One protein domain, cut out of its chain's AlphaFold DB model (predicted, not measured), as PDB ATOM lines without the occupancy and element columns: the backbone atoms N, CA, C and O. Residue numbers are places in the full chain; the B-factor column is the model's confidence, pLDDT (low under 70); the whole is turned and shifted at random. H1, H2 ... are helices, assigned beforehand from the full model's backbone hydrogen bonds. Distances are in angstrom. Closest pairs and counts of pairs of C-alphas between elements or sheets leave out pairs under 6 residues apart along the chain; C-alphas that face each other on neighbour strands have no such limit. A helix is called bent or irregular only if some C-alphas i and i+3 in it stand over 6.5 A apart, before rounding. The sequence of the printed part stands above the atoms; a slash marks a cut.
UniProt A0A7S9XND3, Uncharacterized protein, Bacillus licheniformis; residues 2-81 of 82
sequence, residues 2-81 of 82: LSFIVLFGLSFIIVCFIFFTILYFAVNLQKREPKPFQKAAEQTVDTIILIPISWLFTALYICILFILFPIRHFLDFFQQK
ATOM      1  N   LEU A   2     -33.853  21.849  13.271       81.75
ATOM      2  CA  LEU A   2     -32.592  22.373  12.715       81.75
ATOM      3  C   LEU A   2     -32.748  23.019  11.322       81.75
ATOM      4  O   LEU A   2     -32.362  24.165  11.133       81.75
ATOM      5  N   SER A   3     -33.386  22.330  10.369       84.88
ATOM      6  CA  SER A   3     -33.557  22.843   8.999       84.88
ATOM      7  C   SER A   3     -34.381  24.130   8.936       84.88
ATOM      8  O   SER A   3     -34.099  24.998   8.121       84.88
ATOM      9  N   PHE A   4     -35.366  24.280   9.827       90.38
ATOM     10  CA  PHE A   4     -36.159  25.505   9.931       90.38
ATOM     11  C   PHE A   4     -35.309  26.671  10.441       90.38
ATOM     12  O   PHE A   4     -35.337  27.744   9.852       90.38
ATOM     13  N   ILE A   5     -34.505  26.444  11.484       90.12
ATOM     14  CA  ILE A   5     -33.600  27.459  12.041       90.12
ATOM     15  C   ILE A   5     -32.563  27.894  10.998       90.12
ATOM     16  O   ILE A   5     -32.304  29.083  10.854       90.12
ATOM     17  N   VAL A   6     -32.010  26.948  10.233       88.88
ATOM     18  CA  VAL A   6     -31.038  27.243   9.167       88.88
ATOM     19  C   VAL A   6     -31.677  28.052   8.037       88.88
ATOM     20  O   VAL A   6     -31.119  29.067   7.632       88.88
ATOM     21  N   LEU A   7     -32.856  27.647   7.555       91.69
ATOM     22  CA  LEU A   7     -33.575  28.371   6.498       91.69
ATOM     23  C   LEU A   7     -34.006  29.771   6.949       91.69
ATOM     24  O   LEU A   7     -33.894  30.719   6.176       91.69
ATOM     25  N   PHE A   8     -34.454  29.910   8.197       90.81
ATOM     26  CA  PHE A   8     -34.807  31.196   8.793       90.81
ATOM     27  C   PHE A   8     -33.583  32.105   8.963       90.81
ATOM     28  O   PHE A   8     -33.638  33.288   8.644       90.81
ATOM     29  N   GLY A   9     -32.452  31.556   9.412       87.81
ATOM     30  CA  GLY A   9     -31.197  32.299   9.501       87.81
ATOM     31  C   GLY A   9     -30.716  32.774   8.130       87.81
ATOM     32  O   GLY A   9     -30.365  33.940   7.972       87.81
ATOM     33  N   LEU A  10     -30.765  31.905   7.118       87.62
ATOM     34  CA  LEU A  10     -30.415  32.254   5.740       87.62
ATOM     35  C   LEU A  10     -31.317  33.352   5.171       87.62
ATOM     36  O   LEU A  10     -30.808  34.315   4.603       87.62
ATOM     37  N   SER A  11     -32.638  33.245   5.342       89.69
ATOM     38  CA  SER A  11     -33.562  34.270   4.849       89.69
ATOM     39  C   SER A  11     -33.346  35.609   5.554       89.69
ATOM     40  O   SER A  11     -33.318  36.648   4.896       89.69
ATOM     41  N   PHE A  12     -33.101  35.588   6.865       88.06
ATOM     42  CA  PHE A  12     -32.781  36.782   7.637       88.06
ATOM     43  C   PHE A  12     -31.483  37.447   7.154       88.06
ATOM     44  O   PHE A  12     -31.471  38.653   6.911       88.06
ATOM     45  N   ILE A  13     -30.421  36.666   6.924       84.69
ATOM     46  CA  ILE A  13     -29.149  37.174   6.382       84.69
ATOM     47  C   ILE A  13     -29.360  37.818   5.007       84.69
ATOM     48  O   ILE A  13     -28.823  38.895   4.762       84.69
ATOM     49  N   ILE A  14     -30.165  37.210   4.129       86.12
ATOM     50  CA  ILE A  14     -30.468  37.772   2.802       86.12
ATOM     51  C   ILE A  14     -31.188  39.121   2.929       86.12
ATOM     52  O   ILE A  14     -30.819  40.081   2.252       86.12
ATOM     53  N   VAL A  15     -32.185  39.227   3.811       88.56
ATOM     54  CA  VAL A  15     -32.912  40.487   4.039       88.56
ATOM     55  C   VAL A  15     -31.975  41.567   4.581       88.56
ATOM     56  O   VAL A  15     -31.969  42.686   4.064       88.56
ATOM     57  N   CYS A  16     -31.139  41.235   5.569       85.31
ATOM     58  CA  CYS A  16     -30.125  42.149   6.088       85.31
ATOM     59  C   CYS A  16     -29.156  42.590   4.986       85.31
ATOM     60  O   CYS A  16     -28.887  43.783   4.856       85.31
ATOM     61  N   PHE A  17     -28.677  41.661   4.159       85.06
ATOM     62  CA  PHE A  17     -27.772  41.957   3.053       85.06
ATOM     63  C   PHE A  17     -28.374  42.969   2.072       85.06
ATOM     64  O   PHE A  17     -27.719  43.950   1.714       85.06
ATOM     65  N   ILE A  18     -29.636  42.782   1.674       87.00
ATOM     66  CA  ILE A  18     -30.339  43.712   0.780       87.00
ATOM     67  C   ILE A  18     -30.476  45.088   1.443       87.00
ATOM     68  O   ILE A  18     -30.141  46.102   0.832       87.00
ATOM     69  N   PHE A  19     -30.920  45.129   2.701       87.81
ATOM     70  CA  PHE A  19     -31.129  46.376   3.436       87.81
ATOM     71  C   PHE A  19     -29.835  47.188   3.593       87.81
ATOM     72  O   PHE A  19     -29.797  48.371   3.248       87.81
ATOM     73  N   PHE A  20     -28.751  46.550   4.042       83.81
ATOM     74  CA  PHE A  20     -27.451  47.207   4.183       83.81
ATOM     75  C   PHE A  20     -26.878  47.645   2.835       83.81
ATOM     76  O   PHE A  20     -26.357  48.751   2.738       83.81
ATOM     77  N   THR A  21     -27.045  46.852   1.776       85.00
ATOM     78  CA  THR A  21     -26.591  47.242   0.432       85.00
ATOM     79  C   THR A  21     -27.306  48.494  -0.066       85.00
ATOM     80  O   THR A  21     -26.658  49.380  -0.618       85.00
ATOM     81  N   ILE A  22     -28.614  48.627   0.177       87.88
ATOM     82  CA  ILE A  22     -29.369  49.843  -0.167       87.88
ATOM     83  C   ILE A  22     -28.871  51.048   0.646       87.88
ATOM     84  O   ILE A  22     -28.684  52.129   0.086       87.88
ATOM     85  N   LEU A  23     -28.607  50.870   1.945       87.00
ATOM     86  CA  LEU A  23     -28.047  51.927   2.793       87.00
ATOM     87  C   LEU A  23     -26.661  52.375   2.307       87.00
ATOM     88  O   LEU A  23     -26.442  53.569   2.100       87.00
ATOM     89  N   TYR A  24     -25.738  51.441   2.068       84.50
ATOM     90  CA  TYR A  24     -24.406  51.759   1.548       84.50
ATOM     91  C   TYR A  24     -24.467  52.369   0.149       84.50
ATOM     92  O   TYR A  24     -23.679  53.258  -0.168       84.50
ATOM     93  N   PHE A  25     -25.431  51.963  -0.676       85.94
ATOM     94  CA  PHE A  25     -25.657  52.571  -1.981       85.94
ATOM     95  C   PHE A  25     -26.067  54.040  -1.860       85.94
ATOM     96  O   PHE A  25     -25.482  54.884  -2.537       85.94
ATOM     97  N   ALA A  26     -27.001  54.368  -0.963       86.44
ATOM     98  CA  ALA A  26     -27.393  55.751  -0.693       86.44
ATOM     99  C   ALA A  26     -26.204  56.594  -0.190       86.44
ATOM    100  O   ALA A  26     -25.985  57.711  -0.662       86.44
ATOM    101  N   VAL A  27     -25.382  56.029   0.700       86.69
ATOM    102  CA  VAL A  27     -24.165  56.680   1.212       86.69
ATOM    103  C   VAL A  27     -23.132  56.904   0.101       86.69
ATOM    104  O   VAL A  27     -22.547  57.982   0.004       86.69
ATOM    105  N   ASN A  28     -22.908  55.917  -0.766       84.44
ATOM    106  CA  ASN A  28     -21.935  56.011  -1.857       84.44
ATOM    107  C   ASN A  28     -22.409  56.938  -2.985       84.44
ATOM    108  O   ASN A  28     -21.589  57.631  -3.590       84.44
ATOM    109  N   LEU A  29     -23.724  57.021  -3.222       85.56
ATOM    110  CA  LEU A  29     -24.328  58.043  -4.081       85.56
ATOM    111  C   LEU A  29     -24.077  59.448  -3.530       85.56
ATOM    112  O   LEU A  29     -23.652  60.330  -4.276       85.56
ATOM    113  N   GLN A  30     -24.276  59.654  -2.223       85.31
ATOM    114  CA  GLN A  30     -24.005  60.937  -1.572       85.31
ATOM    115  C   GLN A  30     -22.523  61.332  -1.679       85.31
ATOM    116  O   GLN A  30     -22.205  62.501  -1.892       85.31
ATOM    117  N   LYS A  31     -21.616  60.354  -1.590       86.38
ATOM    118  CA  LYS A  31     -20.164  60.547  -1.724       86.38
ATOM    119  C   LYS A  31     -19.672  60.682  -3.173       86.38
ATOM    120  O   LYS A  31     -18.482  60.900  -3.369       86.38
ATOM    121  N   ARG A  32     -20.559  60.585  -4.178       83.88
ATOM    122  CA  ARG A  32     -20.226  60.609  -5.620       83.88
ATOM    123  C   ARG A  32     -19.118  59.619  -6.001       83.88
ATOM    124  O   ARG A  32     -18.250  59.916  -6.817       83.88
ATOM    125  N   GLU A  33     -19.155  58.438  -5.399       80.44
ATOM    126  CA  GLU A  33     -18.177  57.384  -5.661       80.44
ATOM    127  C   GLU A  33     -18.368  56.789  -7.067       80.44
ATOM    128  O   GLU A  33     -19.510  56.589  -7.502       80.44
ATOM    129  N   PRO A  34     -17.285  56.466  -7.800       71.00
ATOM    130  CA  PRO A  34     -17.399  55.744  -9.057       71.00
ATOM    131  C   PRO A  34     -17.990  54.350  -8.796       71.00
ATOM    132  O   PRO A  34     -17.501  53.604  -7.951       71.00
ATOM    133  N   LYS A  35     -19.045  53.995  -9.542       81.25
ATOM    134  CA  LYS A  35     -19.789  52.722  -9.424       81.25
ATOM    135  C   LYS A  35     -20.344  52.468  -8.003       81.25
ATOM    136  O   LYS A  35     -19.967  51.495  -7.345       81.25
ATOM    137  N   PRO A  36     -21.314  53.283  -7.545       79.69
ATOM    138  CA  PRO A  36     -21.804  53.264  -6.163       79.69
ATOM    139  C   PRO A  36     -22.442  51.931  -5.746       79.69
ATOM    140  O   PRO A  36     -22.366  51.561  -4.577       79.69
ATOM    141  N   PHE A  37     -23.038  51.190  -6.687       80.44
ATOM    142  CA  PHE A  37     -23.658  49.889  -6.411       80.44
ATOM    143  C   PHE A  37     -22.629  48.793  -6.130       80.44
ATOM    144  O   PHE A  37     -22.769  48.050  -5.164       80.44
ATOM    145  N   GLN A  38     -21.569  48.730  -6.939       83.88
ATOM    146  CA  GLN A  38     -20.503  47.750  -6.751       83.88
ATOM    147  C   GLN A  38     -19.807  47.970  -5.402       83.88
ATOM    148  O   GLN A  38     -19.674  47.038  -4.615       83.88
ATOM    149  N   LYS A  39     -19.467  49.226  -5.098       85.75
ATOM    150  CA  LYS A  39     -18.816  49.592  -3.837       85.75
ATOM    151  C   LYS A  39     -19.709  49.331  -2.620       85.75
ATOM    152  O   LYS A  39     -19.220  48.922  -1.574       85.75
ATOM    153  N   ALA A  40     -21.022  49.530  -2.758       84.81
ATOM    154  CA  ALA A  40     -21.975  49.212  -1.700       84.81
ATOM    155  C   ALA A  40     -22.054  47.706  -1.423       84.81
ATOM    156  O   ALA A  40     -22.052  47.309  -0.264       84.81
ATOM    157  N   ALA A  41     -22.081  46.873  -2.465       83.25
ATOM    158  CA  ALA A  41     -22.084  45.422  -2.306       83.25
ATOM    159  C   ALA A  41     -20.790  44.917  -1.641       83.25
ATOM    160  O   ALA A  41     -20.863  44.116  -0.712       83.25
ATOM    161  N   GLU A  42     -19.629  45.428  -2.062       85.50
ATOM    162  CA  GLU A  42     -18.329  45.122  -1.444       85.50
ATOM    163  C   GLU A  42     -18.324  45.491   0.048       85.50
ATOM    164  O   GLU A  42     -18.041  44.647   0.894       85.50
ATOM    165  N   GLN A  43     -18.759  46.708   0.395       84.94
ATOM    166  CA  GLN A  43     -18.833  47.164   1.789       84.94
ATOM    167  C   GLN A  43     -19.795  46.340   2.649       84.94
ATOM    168  O   GLN A  43     -19.501  46.070   3.817       84.94
ATOM    169  N   THR A  44     -20.936  45.929   2.093       85.75
ATOM    170  CA  THR A  44     -21.879  45.055   2.792       85.75
ATOM    171  C   THR A  44     -21.246  43.696   3.092       85.75
ATOM    172  O   THR A  44     -21.356  43.218   4.220       85.75
ATOM    173  N   VAL A  45     -20.570  43.075   2.118       84.44
ATOM    174  CA  VAL A  45     -19.885  41.782   2.312       84.44
ATOM    175  C   VAL A  45     -18.770  41.909   3.346       84.44
ATOM    176  O   VAL A  45     -18.703  41.099   4.275       84.44
ATOM    177  N   ASP A  46     -17.946  42.948   3.232       84.62
ATOM    178  CA  ASP A  46     -16.852  43.200   4.168       84.62
ATOM    179  C   ASP A  46     -17.367  43.345   5.599       84.62
ATOM    180  O   ASP A  46     -16.846  42.722   6.524       84.62
ATOM    181  N   THR A  47     -18.445  44.108   5.781       81.38
ATOM    182  CA  THR A  47     -18.981  44.410   7.110       81.38
ATOM    183  C   THR A  47     -19.734  43.234   7.727       81.38
ATOM    184  O   THR A  47     -19.562  42.949   8.911       81.38
ATOM    185  N   ILE A  48     -20.570  42.543   6.947       80.62
ATOM    186  CA  ILE A  48     -21.448  41.482   7.463       80.62
ATOM    187  C   ILE A  48     -20.710  40.151   7.607       80.62
ATOM    188  O   ILE A  48     -21.027  39.375   8.506       80.62
ATOM    189  N   ILE A  49     -19.750  39.864   6.727       78.56
ATOM    190  CA  ILE A  49     -19.107  38.549   6.648       78.56
ATOM    191  C   ILE A  49     -17.649  38.655   7.077       78.56
ATOM    192  O   ILE A  49     -17.229  37.997   8.029       78.56
ATOM    193  N   LEU A  50     -16.872  39.492   6.393       80.06
ATOM    194  CA  LEU A  50     -15.415  39.453   6.495       80.06
ATOM    195  C   LEU A  50     -14.905  39.940   7.857       80.06
ATOM    196  O   LEU A  50     -14.065  39.278   8.468       80.06
ATOM    197  N   ILE A  51     -15.437  41.057   8.359       81.56
ATOM    198  CA  ILE A  51     -15.088  41.617   9.670       81.56
ATOM    199  C   ILE A  51     -15.400  40.628  10.802       81.56
ATOM    200  O   ILE A  51     -14.467  40.248  11.510       81.56
ATOM    201  N   PRO A  52     -16.644  40.149  10.994       80.88
ATOM    202  CA  PRO A  52     -16.947  39.255  12.111       80.88
ATOM    203  C   PRO A  52     -16.182  37.928  12.037       80.88
ATOM    204  O   PRO A  52     -15.741  37.432  13.074       80.88
ATOM    205  N   ILE A  53     -15.942  37.385  10.838       84.50
ATOM    206  CA  ILE A  53     -15.092  36.196  10.671       84.50
ATOM    207  C   ILE A  53     -13.645  36.497  11.079       84.50
ATOM    208  O   ILE A  53     -13.042  35.723  11.821       84.50
ATOM    209  N   SER A  54     -13.094  37.633  10.651       82.94
ATOM    210  CA  SER A  54     -11.731  38.044  11.012       82.94
ATOM    211  C   SER A  54     -11.569  38.209  12.524       82.94
ATOM    212  O   SER A  54     -10.574  37.766  13.102       82.94
ATOM    213  N   TRP A  55     -12.570  38.787  13.189       88.06
ATOM    214  CA  TRP A  55     -12.606  38.910  14.647       88.06
ATOM    215  C   TRP A  55     -12.710  37.548  15.335       88.06
ATOM    216  O   TRP A  55     -12.002  37.318  16.312       88.06
ATOM    217  N   LEU A  56     -13.519  36.626  14.806       88.69
ATOM    218  CA  LEU A  56     -13.616  35.250  15.302       88.69
ATOM    219  C   LEU A  56     -12.270  34.520  15.234       88.69
ATOM    220  O   LEU A  56     -11.844  33.937  16.229       88.69
ATOM    221  N   PHE A  57     -11.575  34.588  14.096       88.81
ATOM    222  CA  PHE A  57     -10.243  33.994  13.952       88.81
ATOM    223  C   PHE A  57      -9.229  34.622  14.906       88.81
ATOM    224  O   PHE A  57      -8.453  33.908  15.541       88.81
ATOM    225  N   THR A  58      -9.263  35.945  15.048       89.31
ATOM    226  CA  THR A  58      -8.365  36.669  15.954       89.31
ATOM    227  C   THR A  58      -8.617  36.281  17.410       89.31
ATOM    228  O   THR A  58      -7.678  35.978  18.144       89.31
ATOM    229  N   ALA A  59      -9.882  36.218  17.829       91.00
ATOM    230  CA  ALA A  59     -10.262  35.784  19.168       91.00
ATOM    231  C   ALA A  59      -9.829  34.337  19.435       91.00
ATOM    232  O   ALA A  59      -9.253  34.048  20.481       91.00
ATOM    233  N   LEU A  60     -10.038  33.436  18.471       93.25
ATOM    234  CA  LEU A  60      -9.627  32.039  18.577       93.25
ATOM    235  C   LEU A  60      -8.105  31.903  18.714       93.25
ATOM    236  O   LEU A  60      -7.628  31.164  19.573       93.25
ATOM    237  N   TYR A  61      -7.344  32.659  17.924       91.69
ATOM    238  CA  TYR A  61      -5.889  32.707  18.020       91.69
ATOM    239  C   TYR A  61      -5.417  33.182  19.402       91.69
ATOM    240  O   TYR A  61      -4.568  32.540  20.022       91.69
ATOM    241  N   ILE A  62      -6.006  34.263  19.923       92.75
ATOM    242  CA  ILE A  62      -5.693  34.786  21.260       92.75
ATOM    243  C   ILE A  62      -6.019  33.747  22.339       92.75
ATOM    244  O   ILE A  62      -5.182  33.494  23.202       92.75
ATOM    245  N   CYS A  63      -7.181  33.091  22.272       92.19
ATOM    246  CA  CYS A  63      -7.551  32.023  23.202       92.19
ATOM    247  C   CYS A  63      -6.530  30.878  23.199       92.19
ATOM    248  O   CYS A  63      -6.124  30.410  24.260       92.19
ATOM    249  N   ILE A  64      -6.075  30.452  22.016       90.88
ATOM    250  CA  ILE A  64      -5.054  29.406  21.882       90.88
ATOM    251  C   ILE A  64      -3.739  29.841  22.533       90.88
ATOM    252  O   ILE A  64      -3.148  29.070  23.289       90.88
ATOM    253  N   LEU A  65      -3.291  31.076  22.293       89.00
ATOM    254  CA  LEU A  65      -2.083  31.606  22.927       89.00
ATOM    255  C   LEU A  65      -2.211  31.675  24.451       89.00
ATOM    256  O   LEU A  65      -1.283  31.280  25.154       89.00
ATOM    257  N   PHE A  66      -3.365  32.108  24.962       88.75
ATOM    258  CA  PHE A  66      -3.648  32.144  26.397       88.75
ATOM    259  C   PHE A  66      -3.605  30.766  27.056       88.75
ATOM    260  O   PHE A  66      -3.322  30.682  28.245       88.75
ATOM    261  N   ILE A  67      -3.868  29.696  26.306       88.75
ATOM    262  CA  ILE A  67      -3.780  28.317  26.795       88.75
ATOM    263  C   ILE A  67      -2.346  27.786  26.666       88.75
ATOM    264  O   ILE A  67      -1.809  27.204  27.605       88.75
ATOM    265  N   LEU A  68      -1.692  28.004  25.523       87.12
ATOM    266  CA  LEU A  68      -0.344  27.492  25.255       87.12
ATOM    267  C   LEU A  68       0.729  28.149  26.131       87.12
ATOM    268  O   LEU A  68       1.666  27.474  26.554       87.12
ATOM    269  N   PHE A  69       0.600  29.445  26.415       83.25
ATOM    270  CA  PHE A  69       1.568  30.194  27.213       83.25
ATOM    271  C   PHE A  69       1.735  29.649  28.647       83.25
ATOM    272  O   PHE A  69       2.864  29.315  29.019       83.25
ATOM    273  N   PRO A  70       0.666  29.468  29.451       82.19
ATOM    274  CA  PRO A  70       0.792  28.874  30.775       82.19
ATOM    275  C   PRO A  70       1.212  27.406  30.703       82.19
ATOM    276  O   PRO A  70       2.035  26.998  31.512       82.19
ATOM    277  N   ILE A  71       0.730  26.619  29.730       85.06
ATOM    278  CA  ILE A  71       1.148  25.213  29.577       85.06
ATOM    279  C   ILE A  71       2.663  25.115  29.396       85.06
ATOM    280  O   ILE A  71       3.309  24.309  30.065       85.06
ATOM    281  N   ARG A  72       3.238  25.956  28.532       81.00
ATOM    282  CA  ARG A  72       4.687  26.007  28.330       81.00
ATOM    283  C   ARG A  72       5.412  26.397  29.614       81.00
ATOM    284  O   ARG A  72       6.354  25.720  30.003       81.00
ATOM    285  N   HIS A  73       4.919  27.416  30.315       77.94
ATOM    286  CA  HIS A  73       5.536  27.858  31.561       77.94
ATOM    287  C   HIS A  73       5.482  26.787  32.668       77.94
ATOM    288  O   HIS A  73       6.455  26.613  33.403       77.94
ATOM    289  N   PHE A  74       4.380  26.036  32.764       78.50
ATOM    290  CA  PHE A  74       4.250  24.897  33.673       78.50
ATOM    291  C   PHE A  74       5.214  23.766  33.302       78.50
ATOM    292  O   PHE A  74       5.879  23.230  34.185       78.50
ATOM    293  N   LEU A  75       5.321  23.413  32.017       77.25
ATOM    294  CA  LEU A  75       6.254  22.383  31.551       77.25
ATOM    295  C   LEU A  75       7.711  22.748  31.863       77.25
ATOM    296  O   LEU A  75       8.427  21.906  32.400       77.25
ATOM    297  N   ASP A  76       8.115  23.995  31.614       75.75
ATOM    298  CA  ASP A  76       9.461  24.483  31.937       75.75
ATOM    299  C   ASP A  76       9.729  24.414  33.455       75.75
ATOM    300  O   ASP A  76      10.782  23.941  33.886       75.75
ATOM    301  N   PHE A  77       8.748  24.787  34.288       74.50
ATOM    302  CA  PHE A  77       8.859  24.693  35.749       74.50
ATOM    303  C   PHE A  77       9.003  23.244  36.240       74.50
ATOM    304  O   PHE A  77       9.781  22.966  37.153       74.50
ATOM    305  N   PHE A  78       8.271  22.301  35.640       69.56
ATOM    306  CA  PHE A  78       8.384  20.880  35.976       69.56
ATOM    307  C   PHE A  78       9.690  20.253  35.472       69.56
ATOM    308  O   PHE A  78      10.221  19.370  36.146       69.56
ATOM    309  N   GLN A  79      10.225  20.700  34.332       67.12
ATOM    310  CA  GLN A  79      11.512  20.227  33.816       67.12
ATOM    311  C   GLN A  79      12.704  20.761  34.614       67.12
ATOM    312  O   GLN A  79      13.644  20.012  34.840       67.12
ATOM    313  N   GLN A  80      12.658  22.002  35.107       63.53
ATOM    314  CA  GLN A  80      13.726  22.572  35.940       63.53
ATOM    315  C   GLN A  80      13.813  21.937  37.341       63.53
ATOM    316  O   GLN A  80      14.814  22.090  38.039       63.53
ATOM    317  N   LYS A  81      12.758  21.239  37.775       56.31
ATOM    318  CA  LYS A  81      12.658  20.610  39.099       56.31
ATOM    319  C   LYS A  81      13.101  19.138  39.122       56.31
ATOM    320  O   LYS A  81      13.059  18.532  40.192       56.31
TER     321      LYS A  81
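This is residues 2 to 81 of the 82 residues of an uncharacterized protein of Bacillus licheniformis (UniProt A0A7S9XND3). Two long helices meet near their ends as an open V: the later part of H1 packs on the first arm of H2 in a short helical hairpin, and beyond a bend the long second arm of H2 runs away from that corner. Residues 2 to 12 of H1 stick out free, and so do residues 55 to 81, of which 55 to 80 belong to H2. The printed part has 80 residues with two named helices, H1 then H2, and no named strand; the class is all helix. The whole is extended, with a radius of gyration of the C-alphas of 21.7 A, and flat, spanning 68 by 38 by 12 A.

H1, residues 2 to 30, begins with C-alpha 2 at (-32.592, 22.373, 12.715) and measures 42.0 A from first to last C-alpha. H2, residues 36 to 80, was assigned as one helix by its hydrogen bonds but is bent: C-alphas 48 and 51 are 6.7 A apart. Its arm H2a, residues 36 to 48, measures 18.0 A. Its arm H2b, residues 51 to 80, measures 43.4 A and ends with C-alpha 80 at (13.726, 22.572, 35.940).

H1 touches H2a with residues 17 to 29 alone; the closest C-alphas are those of Tyr 24 and Ala 40, 4.8 A apart. The two form a helical hairpin, running opposite ways at a steep tilt of 44 degrees. H2a and H2b are near each other, at a shallow tilt of 32 degrees, only just short of steep. H1 and H2b are apart. Each O i to N i+4 pair is within hydrogen-bond range in H1 and H2a; in H2b 25 of 26 are.

The C-alphas farthest apart, those of Arg 32 and Lys 81, are 68.4 A from each other. The printed part has no cut, and the link from H1 to H2 is tight. Without the stretches that stand free, 42 residues span 30 by 21 by 12 A. The mean pLDDT of the printed part is 84.1, and residues 78 to 81 are under 70.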